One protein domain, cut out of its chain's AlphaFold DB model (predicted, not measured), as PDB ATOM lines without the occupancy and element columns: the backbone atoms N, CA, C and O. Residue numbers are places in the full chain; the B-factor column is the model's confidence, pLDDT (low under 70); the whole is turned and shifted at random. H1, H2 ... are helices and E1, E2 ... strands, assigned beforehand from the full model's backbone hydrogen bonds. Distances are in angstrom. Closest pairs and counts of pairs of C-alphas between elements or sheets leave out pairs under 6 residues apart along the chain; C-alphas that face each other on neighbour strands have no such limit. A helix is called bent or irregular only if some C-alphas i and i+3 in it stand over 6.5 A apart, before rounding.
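This is residues 42 to 76 and 88 to 160 of the 181 residues of the protein "DUF1618 domain-containing protein" of Oryza punctata (UniProt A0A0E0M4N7). A long, narrow, twisted ribbon of four antiparallel strands, with the hairpin of E4 and E5 reaching farthest along its length, has a small separate two-strand hairpin, E1 and E2, near the opposite end of the model. The short helix H1 follows E6 and only grazes the ribbon. The printed part has 108 residues, with six named strands and then one named helix, in the order E1 E2 E3 E4 E5 E6 H1; the larger sheet has the order E3 - E4 - E5 - E6, and both sheets are antiparallel. The class is mostly strand, though under half of the residues are in named elements. The whole is loose, with a radius of gyration of the C-alphas of 18.1 A, and elongated, spanning 58 by 31 by 20 A.

Start with E1, residues 51 to 54, and E2, residues 58 to 61: this hairpin has N 52 and O 60 at 2.8 A, and its directions stand at 157 degrees. Residues 42 to 43 pair antiparallel with 52 to 53 of E1, and residues 70 to 71 with 58 to 59 of E2. Next come E3, residues 93 to 98, E4, residues 104 to 115, E5, residues 123 to 135, and E6, residues 146 to 152, a meander, each strand the antiparallel neighbour of the one before. E1 and E2 are apart from these four strands. Look for N 95 and O 107 at 2.9 A between E3 and E4, N 110 and O 129 at 2.8 A between E4 and E5, and N 130 and O 151 at 2.8 A between E5 and E6. E3 and E6 are the edge strands and are apart. The sheet is twisted, with C-alphas up to 4.3 A off its best plane, and E5 bends by 69 degrees at residue 126. H1, residues 153 to 159, only grazes the sheet with residues 153 to 155; its closest C-alphas with E5 are those of Ala 153 and Trp 128, 5.2 A apart. H1 is irregular, with C-alphas 155 and 158 7.4 A apart; 0 of 3 O i to N i+4 pairs are within hydrogen-bond range, against 3 of 4 O i to N i+3 pairs.

Find C-alpha 51 at (221.307, 228.321, 270.707), where E1 begins. E4 runs 34.7 A from C-alpha 104 at (224.600, 219.443, 279.608), and E5 runs 34.4 A back. E3 measures 17.3 A and E6 18.1 A. H1 ends with C-alpha 159 at (227.489, 191.324, 288.015).

The farthest C-alphas, those of Leu 66 and Ser 118, are 58.6 A apart. Residues 77 to 87 are not printed, and C-alphas 76 and 88 stand 23.5 A apart across this cut. Of the links printed whole, none is long. The mean pLDDT of the printed part is 72.5, and 50 residues are under 70, among them 42 to 69, 88 to 92 and 137 to 143.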
ATOM      1  N   ILE A  42     225.166 220.311 268.844       69.00
ATOM      2  CA  ILE A  42     224.034 220.038 269.713       69.00
ATOM      3  C   ILE A  42     223.097 221.240 269.676       69.00
ATOM      4  O   ILE A  42     223.513 222.375 269.898       69.00
ATOM      5  N   ASN A  43     221.828 220.987 269.369       68.19
ATOM      6  CA  ASN A  43     220.810 222.023 269.321       68.19
ATOM      7  C   ASN A  43     220.224 222.271 270.722       68.19
ATOM      8  O   ASN A  43     219.645 221.369 271.323       68.19
ATOM      9  N   LEU A  44     220.344 223.507 271.202       68.31
ATOM     10  CA  LEU A  44     219.859 223.986 272.495       68.31
ATOM     11  C   LEU A  44     218.640 224.910 272.349       68.31
ATOM     12  O   LEU A  44     218.288 225.610 273.295       68.31
ATOM     13  N   THR A  45     217.938 224.890 271.206       65.75
ATOM     14  CA  THR A  45     216.760 225.744 270.951       65.75
ATOM     15  C   THR A  45     215.659 225.657 272.007       65.75
ATOM     16  O   THR A  45     214.833 226.559 272.095       65.75
ATOM     17  N   HIS A  46     215.616 224.567 272.780       65.31
ATOM     18  CA  HIS A  46     214.680 224.415 273.895       65.31
ATOM     19  C   HIS A  46     215.000 225.344 275.081       65.31
ATOM     20  O   HIS A  46     214.086 225.739 275.794       65.31
ATOM     21  N   GLN A  47     216.273 225.689 275.295       66.31
ATOM     22  CA  GLN A  47     216.684 226.672 276.304       66.31
ATOM     23  C   GLN A  47     216.519 228.096 275.773       66.31
ATOM     24  O   GLN A  47     215.894 228.932 276.417       66.31
ATOM     25  N   SER A  48     217.028 228.349 274.566       66.12
ATOM     26  CA  SER A  48     216.923 229.643 273.899       66.12
ATOM     27  C   SER A  48     216.876 229.453 272.382       66.12
ATOM     28  O   SER A  48     217.709 228.714 271.844       66.12
ATOM     29  N   PRO A  49     215.927 230.077 271.654       68.56
ATOM     30  CA  PRO A  49     215.836 229.950 270.204       68.56
ATOM     31  C   PRO A  49     217.166 230.288 269.524       68.56
ATOM     32  O   PRO A  49     217.681 231.388 269.672       68.56
ATOM     33  N   GLY A  50     217.693 229.358 268.728       64.38
ATOM     34  CA  GLY A  50     218.930 229.566 267.975       64.38
ATOM     35  C   GLY A  50     220.207 229.171 268.701       64.38
ATOM     36  O   GLY A  50     221.268 229.208 268.084       64.38
ATOM     37  N   LEU A  51     220.132 228.757 269.966       68.50
ATOM     38  CA  LEU A  51     221.307 228.321 270.707       68.50
ATOM     39  C   LEU A  51     221.814 226.973 270.174       68.50
ATOM     40  O   LEU A  51     221.070 225.994 270.086       68.50
ATOM     41  N   MET A  52     223.093 226.921 269.819       69.81
ATOM     42  CA  MET A  52     223.799 225.714 269.396       69.81
ATOM     43  C   MET A  52     225.112 225.579 270.162       69.81
ATOM     44  O   MET A  52     225.799 226.569 270.396       69.81
ATOM     45  N   ALA A  53     225.474 224.348 270.523       66.12
ATOM     46  CA  ALA A  53     226.757 224.013 271.130       66.12
ATOM     47  C   ALA A  53     227.597 223.133 270.197       66.12
ATOM     48  O   ALA A  53     227.073 222.234 269.539       66.12
ATOM     49  N   PHE A  54     228.906 223.363 270.167       67.88
ATOM     50  CA  PHE A  54     229.877 222.516 269.461       67.88
ATOM     51  C   PHE A  54     230.610 221.580 270.439       67.88
ATOM     52  O   PHE A  54     230.486 221.746 271.646       67.88
ATOM     53  N   VAL A  55     231.361 220.589 269.933       56.88
ATOM     54  CA  VAL A  55     232.050 219.537 270.731       56.88
ATOM     55  C   VAL A  55     232.921 220.083 271.871       56.88
ATOM     56  O   VAL A  55     232.988 219.466 272.928       56.88
ATOM     57  N   ASP A  56     233.518 221.262 271.692       60.12
ATOM     58  CA  ASP A  56     234.309 221.942 272.729       60.12
ATOM     59  C   ASP A  56     233.467 222.917 273.568       60.12
ATOM     60  O   ASP A  56     233.987 223.841 274.180       60.12
ATOM     61  N   LEU A  57     232.146 222.741 273.554       62.00
ATOM     62  CA  LEU A  57     231.150 223.543 274.260       62.00
ATOM     63  C   LEU A  57     231.231 225.046 273.979       62.00
ATOM     64  O   LEU A  57     230.965 225.890 274.839       62.00
ATOM     65  N   LEU A  58     231.551 225.380 272.732       59.72
ATOM     66  CA  LEU A  58     231.305 226.709 272.201       59.72
ATOM     67  C   LEU A  58     229.796 226.868 271.997       59.72
ATOM     68  O   LEU A  58     229.228 226.262 271.091       59.72
ATOM     69  N   LEU A  59     229.156 227.647 272.858       63.50
ATOM     70  CA  LEU A  59     227.769 228.073 272.757       63.50
ATOM     71  C   LEU A  59     227.675 229.285 271.836       63.50
ATOM     72  O   LEU A  59     228.335 230.299 272.055       63.50
ATOM     73  N   ILE A  60     226.842 229.191 270.809       60.03
ATOM     74  CA  ILE A  60     226.557 230.290 269.890       60.03
ATOM     75  C   ILE A  60     225.055 230.352 269.681       60.03
ATOM     76  O   ILE A  60     224.438 229.358 269.299       60.03
ATOM     77  N   ASN A  61     224.476 231.530 269.870       61.22
ATOM     78  CA  ASN A  61     223.145 231.809 269.374       61.22
ATOM     79  C   ASN A  61     223.239 232.239 267.911       61.22
ATOM     80  O   ASN A  61     223.771 233.296 267.592       61.22
ATOM     81  N   VAL A  62     222.755 231.406 266.995       61.84
ATOM     82  CA  VAL A  62     222.813 231.728 265.561       61.84
ATOM     83  C   VAL A  62     221.680 232.628 265.085       61.84
ATOM     84  O   VAL A  62     221.708 233.088 263.943       61.84
ATOM     85  N   LEU A  63     220.675 232.863 265.930       56.56
ATOM     86  CA  LEU A  63     219.567 233.761 265.619       56.56
ATOM     87  C   LEU A  63     219.827 235.188 266.111       56.56
ATOM     88  O   LEU A  63     219.243 236.119 265.553       56.56
ATOM     89  N   ASP A  64     220.733 235.372 267.072       61.66
ATOM     90  CA  ASP A  64     221.164 236.688 267.537       61.66
ATOM     91  C   ASP A  64     222.544 237.058 266.969       61.66
ATOM     92  O   ASP A  64     223.556 236.418 267.234       61.66
ATOM     93  N   LYS A  65     222.594 238.121 266.158       56.06
ATOM     94  CA  LYS A  65     223.835 238.601 265.526       56.06
ATOM     95  C   LYS A  65     224.751 239.366 266.486       56.06
ATOM     96  O   LYS A  65     225.868 239.696 266.088       56.06
ATOM     97  N   LEU A  66     224.272 239.712 267.681       54.59
ATOM     98  CA  LEU A  66     225.001 240.528 268.654       54.59
ATOM     99  C   LEU A  66     225.581 239.714 269.818       54.59
ATOM    100  O   LEU A  66     226.441 240.233 270.531       54.59
ATOM    101  N   GLU A  67     225.162 238.460 270.001       64.25
ATOM    102  CA  GLU A  67     225.712 237.603 271.051       64.25
ATOM    103  C   GLU A  67     227.087 237.059 270.657       64.25
ATOM    104  O   GLU A  67     227.286 236.464 269.595       64.25
ATOM    105  N   GLN A  68     228.068 237.282 271.532       67.69
ATOM    106  CA  GLN A  68     229.396 236.710 271.359       67.69
ATOM    107  C   GLN A  68     229.357 235.209 271.675       67.69
ATOM    108  O   GLN A  68     228.689 234.809 272.630       67.69
ATOM    109  N   PRO A  69     230.098 234.375 270.921       67.06
ATOM    110  CA  PRO A  69     230.289 232.974 271.260       67.06
ATOM    111  C   PRO A  69     230.775 232.822 272.701       67.06
ATOM    112  O   PRO A  69     231.771 233.432 273.092       67.06
ATOM    113  N   ARG A  70     230.095 231.985 273.477       71.06
ATOM    114  CA  ARG A  70     230.440 231.707 274.867       71.06
ATOM    115  C   ARG A  70     231.087 230.337 274.978       71.06
ATOM    116  O   ARG A  70     230.577 229.357 274.453       71.06
ATOM    117  N   TYR A  71     232.217 230.260 275.664       73.19
ATOM    118  CA  TYR A  71     232.926 229.002 275.872       73.19
ATOM    119  C   TYR A  71     232.617 228.449 277.262       73.19
ATOM    120  O   TYR A  71     232.885 229.119 278.261       73.19
ATOM    121  N   ILE A  72     232.091 227.227 277.335       73.88
ATOM    122  CA  ILE A  72     232.040 226.472 278.589       73.88
ATOM    123  C   ILE A  72     233.286 225.580 278.648       73.88
ATOM    124  O   ILE A  72     233.474 224.743 277.768       73.88
ATOM    125  N   PRO A  73     234.146 225.704 279.673       74.38
ATOM    126  CA  PRO A  73     235.295 224.816 279.804       74.38
ATOM    127  C   PRO A  73     234.822 223.377 279.991       74.38
ATOM    128  O   PRO A  73     233.874 223.148 280.727       74.38
ATOM    129  N   LEU A  74     235.482 222.402 279.365       78.12
ATOM    130  CA  LEU A  74     235.213 220.980 279.610       78.12
ATOM    131  C   LEU A  74     235.514 220.595 281.072       78.12
ATOM    132  O   LEU A  74     236.360 221.234 281.712       78.12
ATOM    133  N   PRO A  75     234.870 219.540 281.611       81.00
ATOM    134  CA  PRO A  75     235.189 219.059 282.947       81.00
ATOM    135  C   PRO A  75     236.653 218.590 283.033       81.00
ATOM    136  O   PRO A  75     237.271 218.255 282.013       81.00
ATOM    137  N   PRO A  76     237.228 218.531 284.249       81.00
ATOM    138  CA  PRO A  76     238.556 217.967 284.452       81.00
ATOM    139  C   PRO A  76     238.637 216.554 283.867       81.00
ATOM    140  O   PRO A  76     237.818 215.698 284.195       81.00
ATOM    141  N   ALA A  88     250.848 202.104 272.445       43.88
ATOM    142  CA  ALA A  88     249.650 201.682 271.708       43.88
ATOM    143  C   ALA A  88     248.358 202.328 272.211       43.88
ATOM    144  O   ALA A  88     247.876 201.980 273.277       43.88
ATOM    145  N   ASP A  89     247.845 203.275 271.421       52.91
ATOM    146  CA  ASP A  89     246.971 204.356 271.883       52.91
ATOM    147  C   ASP A  89     245.555 203.872 272.211       52.91
ATOM    148  O   ASP A  89     244.740 203.671 271.299       52.91
ATOM    149  N   PRO A  90     245.213 203.716 273.498       51.81
ATOM    150  CA  PRO A  90     243.834 203.538 273.898       51.81
ATOM    151  C   PRO A  90     243.105 204.859 273.629       51.81
ATOM    152  O   PRO A  90     243.591 205.933 273.993       51.81
ATOM    153  N   LYS A  91     241.966 204.802 272.931       57.75
ATOM    154  CA  LYS A  91     241.188 206.001 272.608       57.75
ATOM    155  C   LYS A  91     240.365 206.420 273.818       57.75
ATOM    156  O   LYS A  91     239.483 205.675 274.236       57.75
ATOM    157  N   ASP A  92     240.603 207.634 274.293       65.25
ATOM    158  CA  ASP A  92     239.658 208.325 275.161       65.25
ATOM    159  C   ASP A  92     238.453 208.718 274.288       65.25
ATOM    160  O   ASP A  92     238.597 209.411 273.274       65.25
ATOM    161  N   VAL A  93     237.268 208.210 274.625       74.19
ATOM    162  CA  VAL A  93     236.021 208.546 273.928       74.19
ATOM    163  C   VAL A  93     235.261 209.532 274.792       74.19
ATOM    164  O   VAL A  93     234.966 209.249 275.950       74.19
ATOM    165  N   ARG A  94     234.940 210.691 274.222       79.69
ATOM    166  CA  ARG A  94     234.162 211.742 274.877       79.69
ATOM    167  C   ARG A  94     232.894 211.987 274.089       79.69
ATOM    168  O   ARG A  94     232.945 212.038 272.859       79.69
ATOM    169  N   ASP A  95     231.788 212.145 274.795       77.50
ATOM    170  CA  ASP A  95     230.518 212.511 274.186       77.50
ATOM    171  C   ASP A  95     229.743 213.484 275.070       77.50
ATOM    172  O   ASP A  95     229.959 213.562 276.282       77.50
ATOM    173  N   ILE A  96     228.861 214.254 274.439       78.62
ATOM    174  CA  ILE A  96     228.091 215.309 275.087       78.62
ATOM    175  C   ILE A  96     226.646 215.217 274.625       78.62
ATOM    176  O   ILE A  96     226.356 215.146 273.432       78.62
ATOM    177  N   ALA A  97     225.733 215.264 275.583       79.25
ATOM    178  CA  ALA A  97     224.302 215.266 275.344       79.25
ATOM    179  C   ALA A  97     223.612 216.315 276.218       79.25
ATOM    180  O   ALA A  97     224.182 216.818 277.182       79.25
ATOM    181  N   ILE A  98     222.360 216.623 275.893       76.94
ATOM    182  CA  ILE A  98     221.496 217.458 276.728       76.94
ATOM    183  C   ILE A  98     220.320 216.601 277.170       76.94
ATOM    184  O   ILE A  98     219.724 215.904 276.348       76.94
ATOM    185  N   ASP A  99     219.996 216.635 278.459       77.12
ATOM    186  CA  ASP A  99     218.828 215.921 278.972       77.12
ATOM    187  C   ASP A  99     217.517 216.690 278.711       77.12
ATOM    188  O   ASP A  99     217.500 217.842 278.281       77.12
ATOM    189  N   ALA A 100     216.378 216.060 279.007       72.56
ATOM    190  CA  ALA A 100     215.063 216.682 278.836       72.56
ATOM    191  C   ALA A 100     214.839 217.937 279.707       72.56
ATOM    192  O   ALA A 100     213.897 218.689 279.465       72.56
ATOM    193  N   LYS A 101     215.673 218.160 280.731       75.75
ATOM    194  CA  LYS A 101     215.630 219.344 281.599       75.75
ATOM    195  C   LYS A 101     216.532 220.464 281.079       75.75
ATOM    196  O   LYS A 101     216.494 221.562 281.623       75.75
ATOM    197  N   GLY A 102     217.307 220.207 280.026       72.00
ATOM    198  CA  GLY A 102     218.264 221.153 279.482       72.00
ATOM    199  C   GLY A 102     219.631 221.100 280.163       72.00
ATOM    200  O   GLY A 102     220.411 222.016 279.968       72.00
ATOM    201  N   HIS A 103     219.985 220.084 280.945       79.62
ATOM    202  CA  HIS A 103     221.343 220.024 281.495       79.62
ATOM    203  C   HIS A 103     222.317 219.435 280.484       79.62
ATOM    204  O   HIS A 103     222.013 218.434 279.826       79.62
ATOM    205  N   ILE A 104     223.516 220.011 280.406       81.75
ATOM    206  CA  ILE A 104     224.600 219.443 279.608       81.75
ATOM    207  C   ILE A 104     225.163 218.255 280.378       81.75
ATOM    208  O   ILE A 104     225.577 218.388 281.524       81.75
ATOM    209  N   ASN A 105     225.188 217.098 279.736       83.94
ATOM    210  CA  ASN A 105     225.784 215.875 280.240       83.94
ATOM    211  C   ASN A 105     227.026 215.580 279.402       83.94
ATOM    212  O   ASN A 105     226.934 215.463 278.182       83.94
ATOM    213  N   PHE A 106     228.173 215.449 280.051       84.56
ATOM    214  CA  PHE A 106     229.430 215.050 279.434       84.56
ATOM    215  C   PHE A 106     229.784 213.645 279.920       84.56
ATOM    216  O   PHE A 106     229.661 213.352 281.110       84.56
ATOM    217  N   VAL A 107     230.208 212.771 279.014       84.31
ATOM    218  CA  VAL A 107     230.655 211.412 279.328       84.31
ATOM    219  C   VAL A 107     232.052 211.205 278.763       84.31
ATOM    220  O   VAL A 107     232.322 211.546 277.615       84.31
ATOM    221  N   GLU A 108     232.925 210.603 279.563       85.69
ATOM    222  CA  GLU A 108     234.272 210.197 279.167       85.69
ATOM    223  C   GLU A 108     234.435 208.710 279.471       85.69
ATOM    224  O   GLU A 108     234.232 208.278 280.607       85.69
ATOM    225  N   LEU A 109     234.782 207.936 278.444       82.56
ATOM    226  CA  LEU A 109     235.204 206.546 278.542       82.56
ATOM    227  C   LEU A 109     236.703 206.478 278.268       82.56
ATOM    228  O   LEU A 109     237.172 206.789 277.172       82.56
ATOM    229  N   GLU A 110     237.426 205.993 279.259       82.00
ATOM    230  CA  GLU A 110     238.831 205.648 279.182       82.00
ATOM    231  C   GLU A 110     238.957 204.125 279.142       82.00
ATOM    232  O   GLU A 110     238.450 203.428 280.022       82.00
ATOM    233  N   VAL A 111     239.645 203.597 278.134       77.62
ATOM    234  CA  VAL A 111     239.979 202.171 278.056       77.62
ATOM    235  C   VAL A 111     241.455 202.020 278.383       77.62
ATOM    236  O   VAL A 111     242.288 202.654 277.746       77.62
ATOM    237  N   ASP A 112     241.788 201.165 279.341       75.12
ATOM    238  CA  ASP A 112     243.164 200.733 279.561       75.12
ATOM    239  C   ASP A 112     243.418 199.491 278.705       75.12
ATOM    240  O   ASP A 112     242.697 198.489 278.805       75.12
ATOM    241  N   ALA A 113     244.397 199.570 277.807       71.38
ATOM    242  CA  ALA A 113     244.706 198.507 276.866       71.38
ATOM    243  C   ALA A 113     246.213 198.352 276.684       71.38
ATOM    244  O   ALA A 113     246.925 199.308 276.382       71.38
ATOM    245  N   LEU A 114     246.687 197.113 276.786       72.62
ATOM    246  CA  LEU A 114     248.039 196.747 276.397       72.62
ATOM    247  C   LEU A 114     248.063 196.273 274.956       72.62
ATOM    248  O   LEU A 114     247.237 195.463 274.532       72.62
ATOM    249  N   ARG A 115     249.077 196.704 274.209       69.00
ATOM    250  CA  ARG A 115     249.379 196.084 272.920       69.00
ATOM    251  C   ARG A 115     249.832 194.645 273.127       69.00
ATOM    252  O   ARG A 115     250.683 194.386 273.976       69.00
ATOM    253  N   HIS A 116     249.350 193.736 272.288       69.56
ATOM    254  CA  HIS A 116     249.893 192.386 272.240       69.56
ATOM    255  C   HIS A 116     251.351 192.423 271.745       69.56
ATOM    256  O   HIS A 116     251.665 193.090 270.756       69.56
ATOM    257  N   GLU A 117     252.263 191.720 272.422       69.81
ATOM    258  CA  GLU A 117     253.701 191.793 272.110       69.81
ATOM    259  C   GLU A 117     254.040 191.213 270.730       69.81
ATOM    260  O   GLU A 117     254.887 191.752 270.013       69.81
ATOM    261  N   SER A 118     253.358 190.134 270.337       70.00
ATOM    262  CA  SER A 118     253.592 189.420 269.075       70.00
ATOM    263  C   SER A 118     252.667 189.833 267.928       70.00
ATOM    264  O   SER A 118     253.008 189.602 266.770       70.00
ATOM    265  N   ASP A 119     251.536 190.482 268.221       69.00
ATOM    266  CA  ASP A 119     250.587 190.954 267.211       69.00
ATOM    267  C   ASP A 119     250.444 192.470 267.326       69.00
ATOM    268  O   ASP A 119     249.802 193.013 268.222       69.00
ATOM    269  N   ARG A 120     251.047 193.174 266.366       63.62
ATOM    270  CA  ARG A 120     251.048 194.638 266.328       63.62
ATOM    271  C   ARG A 120     249.655 195.234 266.113       63.62
ATOM    272  O   ARG A 120     249.534 196.450 266.255       63.62
ATOM    273  N   THR A 121     248.650 194.440 265.765       63.19
ATOM    274  CA  THR A 121     247.272 194.890 265.536       63.19
ATOM    275  C   THR A 121     246.322 194.546 266.682       63.19
ATOM    276  O   THR A 121     245.251 195.142 266.764       63.19
ATOM    277  N   ALA A 122     246.726 193.660 267.599       65.19
ATOM    278  CA  ALA A 122     245.892 193.225 268.710       65.19
ATOM    279  C   ALA A 122     246.148 194.034 269.991       65.19
ATOM    280  O   ALA A 122     247.283 194.380 270.335       65.19
ATOM    281  N   TYR A 123     245.062 194.286 270.717       69.56
ATOM    282  CA  TYR A 123     245.049 194.942 272.019       69.56
ATOM    283  C   TYR A 123     244.349 194.039 273.030       69.56
ATOM    284  O   TYR A 123     243.315 193.445 272.724       69.56
ATOM    285  N   ILE A 124     244.900 193.959 274.236       68.81
ATOM    286  CA  ILE A 124     244.275 193.321 275.392       68.81
ATOM    287  C   ILE A 124     243.799 194.442 276.312       68.81
ATOM    288  O   ILE A 124     244.620 195.184 276.849       68.81
ATOM    289  N   SER A 125     242.485 194.573 276.501       72.88
ATOM    290  CA  SER A 125     241.947 195.505 277.496       72.88
ATOM    291  C   SER A 125     242.282 195.007 278.904       72.88
ATOM    292  O   SER A 125     241.996 193.858 279.239       72.88
ATOM    293  N   GLN A 126     242.906 195.864 279.712       74.88
ATOM    294  CA  GLN A 126     243.167 195.623 281.135       74.88
ATOM    295  C   GLN A 126     242.022 196.115 282.019       74.88
ATOM    296  O   GLN A 126     241.801 195.593 283.109       74.88
ATOM    297  N   GLY A 127     241.282 197.106 281.537       75.75
ATOM    298  CA  GLY A 127     240.155 197.687 282.237       75.75
ATOM    299  C   GLY A 127     239.581 198.864 281.467       75.75
ATOM    300  O   GLY A 127     240.019 199.197 280.365       75.75
ATOM    301  N   TRP A 128     238.582 199.494 282.061       84.12
ATOM    302  CA  TRP A 128     238.018 200.742 281.574       84.12
ATOM    303  C   TRP A 128     237.471 201.548 282.747       84.12
ATOM    304  O   TRP A 128     237.109 200.984 283.784       84.12
ATOM    305  N   THR A 129     237.413 202.861 282.565       85.38
ATOM    306  CA  THR A 129     236.778 203.808 283.479       85.38
ATOM    307  C   THR A 129     235.804 204.664 282.686       85.38
ATOM    308  O   THR A 129     236.167 205.208 281.649       85.38
ATOM    309  N   VAL A 130     234.572 204.796 283.165       88.00
ATOM    310  CA  VAL A 130     233.587 205.745 282.640       88.00
ATOM    311  C   VAL A 130     233.291 206.765 283.715       88.00
ATOM    312  O   VAL A 130     233.059 206.398 284.865       88.00
ATOM    313  N   ALA A 131     233.240 208.036 283.347       90.00
ATOM    314  CA  ALA A 131     232.664 209.058 284.200       90.00
ATOM    315  C   ALA A 131     231.619 209.874 283.450       90.00
ATOM    316  O   ALA A 131     231.666 210.027 282.228       90.00
ATOM    317  N   LYS A 132     230.653 210.361 284.224       89.75
ATOM    318  CA  LYS A 132     229.601 211.260 283.775       89.75
ATOM    319  C   LYS A 132     229.675 212.533 284.600       89.75
ATOM    320  O   LYS A 132     229.769 212.477 285.827       89.75
ATOM    321  N   TRP A 133     229.566 213.660 283.918       90.31
ATOM    322  CA  TRP A 133     229.454 214.971 284.523       90.31
ATOM    323  C   TRP A 133     228.207 215.669 284.012       90.31
ATOM    324  O   TRP A 133     227.821 215.492 282.855       90.31
ATOM    325  N   SER A 134     227.622 216.507 284.854       87.56
ATOM    326  CA  SER A 134     226.519 217.384 284.493       87.56
ATOM    327  C   SER A 134     226.886 218.848 284.726       87.56
ATOM    328  O   SER A 134     227.617 219.188 285.658       87.56
ATOM    329  N   CYS A 135     226.377 219.721 283.861       84.75
ATOM    330  CA  CYS A 135     226.330 221.160 284.075       84.75
ATOM    331  C   CYS A 135     224.882 221.637 283.956       84.75
ATOM    332  O   CYS A 135     224.222 221.458 282.930       84.75
ATOM    333  N   ILE A 136     224.397 222.231 285.047       79.00
ATOM    334  CA  ILE A 136     222.993 222.618 285.228       79.00
ATOM    335  C   ILE A 136     222.738 224.061 284.771       79.00
ATOM    336  O   ILE A 136     221.625 224.391 284.377       79.00
ATOM    337  N   ASN A 137     223.760 224.920 284.809       68.62
ATOM    338  CA  ASN A 137     223.620 226.342 284.518       68.62
ATOM    339  C   ASN A 137     224.365 226.712 283.232       68.62
ATOM    340  O   ASN A 137     225.546 227.050 283.258       68.62
ATOM    341  N   THR A 138     223.665 226.622 282.104       62.25
ATOM    342  CA  THR A 138     224.175 227.045 280.793       62.25
ATOM    343  C   THR A 138     224.054 228.549 280.569       62.25
ATOM    344  O   THR A 138     224.759 229.081 279.720       62.25
ATOM    345  N   GLU A 139     223.232 229.246 281.358       60.88
ATOM    346  CA  GLU A 139     222.920 230.677 281.218       60.88
ATOM    347  C   GLU A 139     223.901 231.592 281.978       60.88
ATOM    348  O   GLU A 139     224.091 232.745 281.603       60.88
ATOM    349  N   SER A 140     224.575 231.086 283.018       58.44
ATOM    350  CA  SER A 140     225.601 231.822 283.780       58.44
ATOM    351  C   SER A 140     227.009 231.377 283.415       58.44
ATOM    352  O   SER A 140     227.231 230.174 283.282       58.44
ATOM    353  N   ASP A 141     227.964 232.316 283.344       57.31
ATOM    354  CA  ASP A 141     229.412 232.081 283.155       57.31
ATOM    355  C   ASP A 141     230.005 231.043 284.121       57.31
ATOM    356  O   ASP A 141     230.981 230.369 283.793       57.31
ATOM    357  N   ASP A 142     229.337 230.819 285.250       60.88
ATOM    358  CA  ASP A 142     229.705 229.855 286.283       60.88
ATOM    359  C   ASP A 142     229.132 228.445 286.029       60.88
ATOM    360  O   ASP A 142     228.542 227.833 286.926       60.88
ATOM    361  N   CYS A 143     229.283 227.901 284.816       68.12
ATOM    362  CA  CYS A 143     228.973 226.488 284.572       68.12
ATOM    363  C   CYS A 143     229.924 225.615 285.405       68.12
ATOM    364  O   CYS A 143     231.086 225.395 285.052       68.12
ATOM    365  N   CYS A 144     229.436 225.139 286.551       78.31
ATOM    366  CA  CYS A 144     230.175 224.263 287.443       78.31
ATOM    367  C   CYS A 144     229.881 222.803 287.092       78.31
ATOM    368  O   CYS A 144     228.772 222.302 287.268       78.31
ATOM    369  N   TRP A 145     230.895 222.108 286.580       85.44
ATOM    370  CA  TRP A 145     230.790 220.673 286.348       85.44
ATOM    371  C   TRP A 145     230.678 219.921 287.660       85.44
ATOM    372  O   TRP A 145     231.544 220.023 288.530       85.44
ATOM    373  N   HIS A 146     229.645 219.101 287.752       89.00
ATOM    374  CA  HIS A 146     229.465 218.146 288.824       89.00
ATOM    375  C   HIS A 146     229.718 216.741 288.281       89.00
ATOM    376  O   HIS A 146     229.112 216.351 287.290       89.00
ATOM    377  N   MET A 147     230.626 215.978 288.897       89.81
ATOM    378  CA  MET A 147     230.816 214.568 288.541       89.81
ATOM    379  C   MET A 147     229.698 213.748 289.185       89.81
ATOM    380  O   MET A 147     229.686 213.553 290.398       89.81
ATOM    381  N   ASP A 148     228.767 213.268 288.369       88.00
ATOM    382  CA  ASP A 148     227.604 212.515 288.833       88.00
ATOM    383  C   ASP A 148     227.982 211.079 289.187       88.00
ATOM    384  O   ASP A 148     227.503 210.522 290.175       88.00
ATOM    385  N   CYS A 149     228.844 210.463 288.373       87.75
ATOM    386  CA  CYS A 149     229.334 209.120 288.628       87.75
ATOM    387  C   CYS A 149     230.709 208.873 288.007       87.75
ATOM    388  O   CYS A 149     231.101 209.493 287.017       87.75
ATOM    389  N   LYS A 150     231.422 207.916 288.603       92.06
ATOM    390  CA  LYS A 150     232.645 207.316 288.081       92.06
ATOM    391  C   LYS A 150     232.564 205.813 288.325       92.06
ATOM    392  O   LYS A 150     232.389 205.394 289.465       92.06
ATOM    393  N   LEU A 151     232.668 205.030 287.262       89.00
ATOM    394  CA  LEU A 151     232.585 203.575 287.274       89.00
ATOM    395  C   LEU A 151     233.850 202.987 286.669       89.00
ATOM    396  O   LEU A 151     234.270 203.398 285.590       89.00
ATOM    397  N   ASN A 152     234.419 201.996 287.339       87.94
ATOM    398  CA  ASN A 152     235.547 201.220 286.846       87.94
ATOM    399  C   ASN A 152     235.064 199.825 286.434       87.94
ATOM    400  O   ASN A 152     234.093 199.299 286.981       87.94
ATOM    401  N   ALA A 153     235.785 199.170 285.525       84.00
ATOM    402  CA  ALA A 153     235.481 197.801 285.103       84.00
ATOM    403  C   ALA A 153     235.376 196.812 286.283       84.00
ATOM    404  O   ALA A 153     234.551 195.896 286.265       84.00
ATOM    405  N   SER A 154     236.177 197.011 287.338       83.75
ATOM    406  CA  SER A 154     236.142 196.207 288.567       83.75
ATOM    407  C   SER A 154     234.802 196.277 289.295       83.75
ATOM    408  O   SER A 154     234.383 195.287 289.898       83.75
ATOM    409  N   ASP A 155     234.108 197.411 289.203       84.31
ATOM    410  CA  ASP A 155     232.901 197.695 289.978       84.31
ATOM    411  C   ASP A 155     231.702 196.882 289.477       84.31
ATOM    412  O   ASP A 155     230.742 196.700 290.213       84.31
ATOM    413  N   ILE A 156     231.771 196.328 288.261       80.31
ATOM    414  CA  ILE A 156     230.725 195.466 287.686       80.31
ATOM    415  C   ILE A 156     231.143 193.997 287.558       80.31
ATOM    416  O   ILE A 156     230.359 193.170 287.095       80.31
ATOM    417  N   SER A 157     232.364 193.647 287.967       71.44
ATOM    418  CA  SER A 157     232.914 192.291 287.808       71.44
ATOM    419  C   SER A 157     232.048 191.206 288.467       71.44
ATOM    420  O   SER A 157     231.898 190.116 287.926       71.44
ATOM    421  N   HIS A 158     231.410 191.532 289.591       72.81
ATOM    422  CA  HIS A 158     230.511 190.648 290.334       72.81
ATOM    423  C   HIS A 158     229.115 190.498 289.702       72.81
ATOM    424  O   HIS A 158     228.366 189.601 290.082       72.81
ATOM    425  N   LEU A 159     228.753 191.373 288.758       72.44
ATOM    426  CA  LEU A 159     227.489 191.324 288.015       72.44
ATOM    427  C   LEU A 159     227.603 190.491 286.734       72.44
ATOM    428  O   LEU A 159     226.594 190.221 286.080       72.44
ATOM    429  N   MET A 160     228.820 190.100 286.352       65.31
ATOM    430  CA  MET A 160     229.044 189.271 285.177       65.31
ATOM    431  C   MET A 160     228.710 187.810 285.491       65.31
ATOM    432  O   MET A 160     229.169 187.279 286.506       65.31
TER     433      MET A 160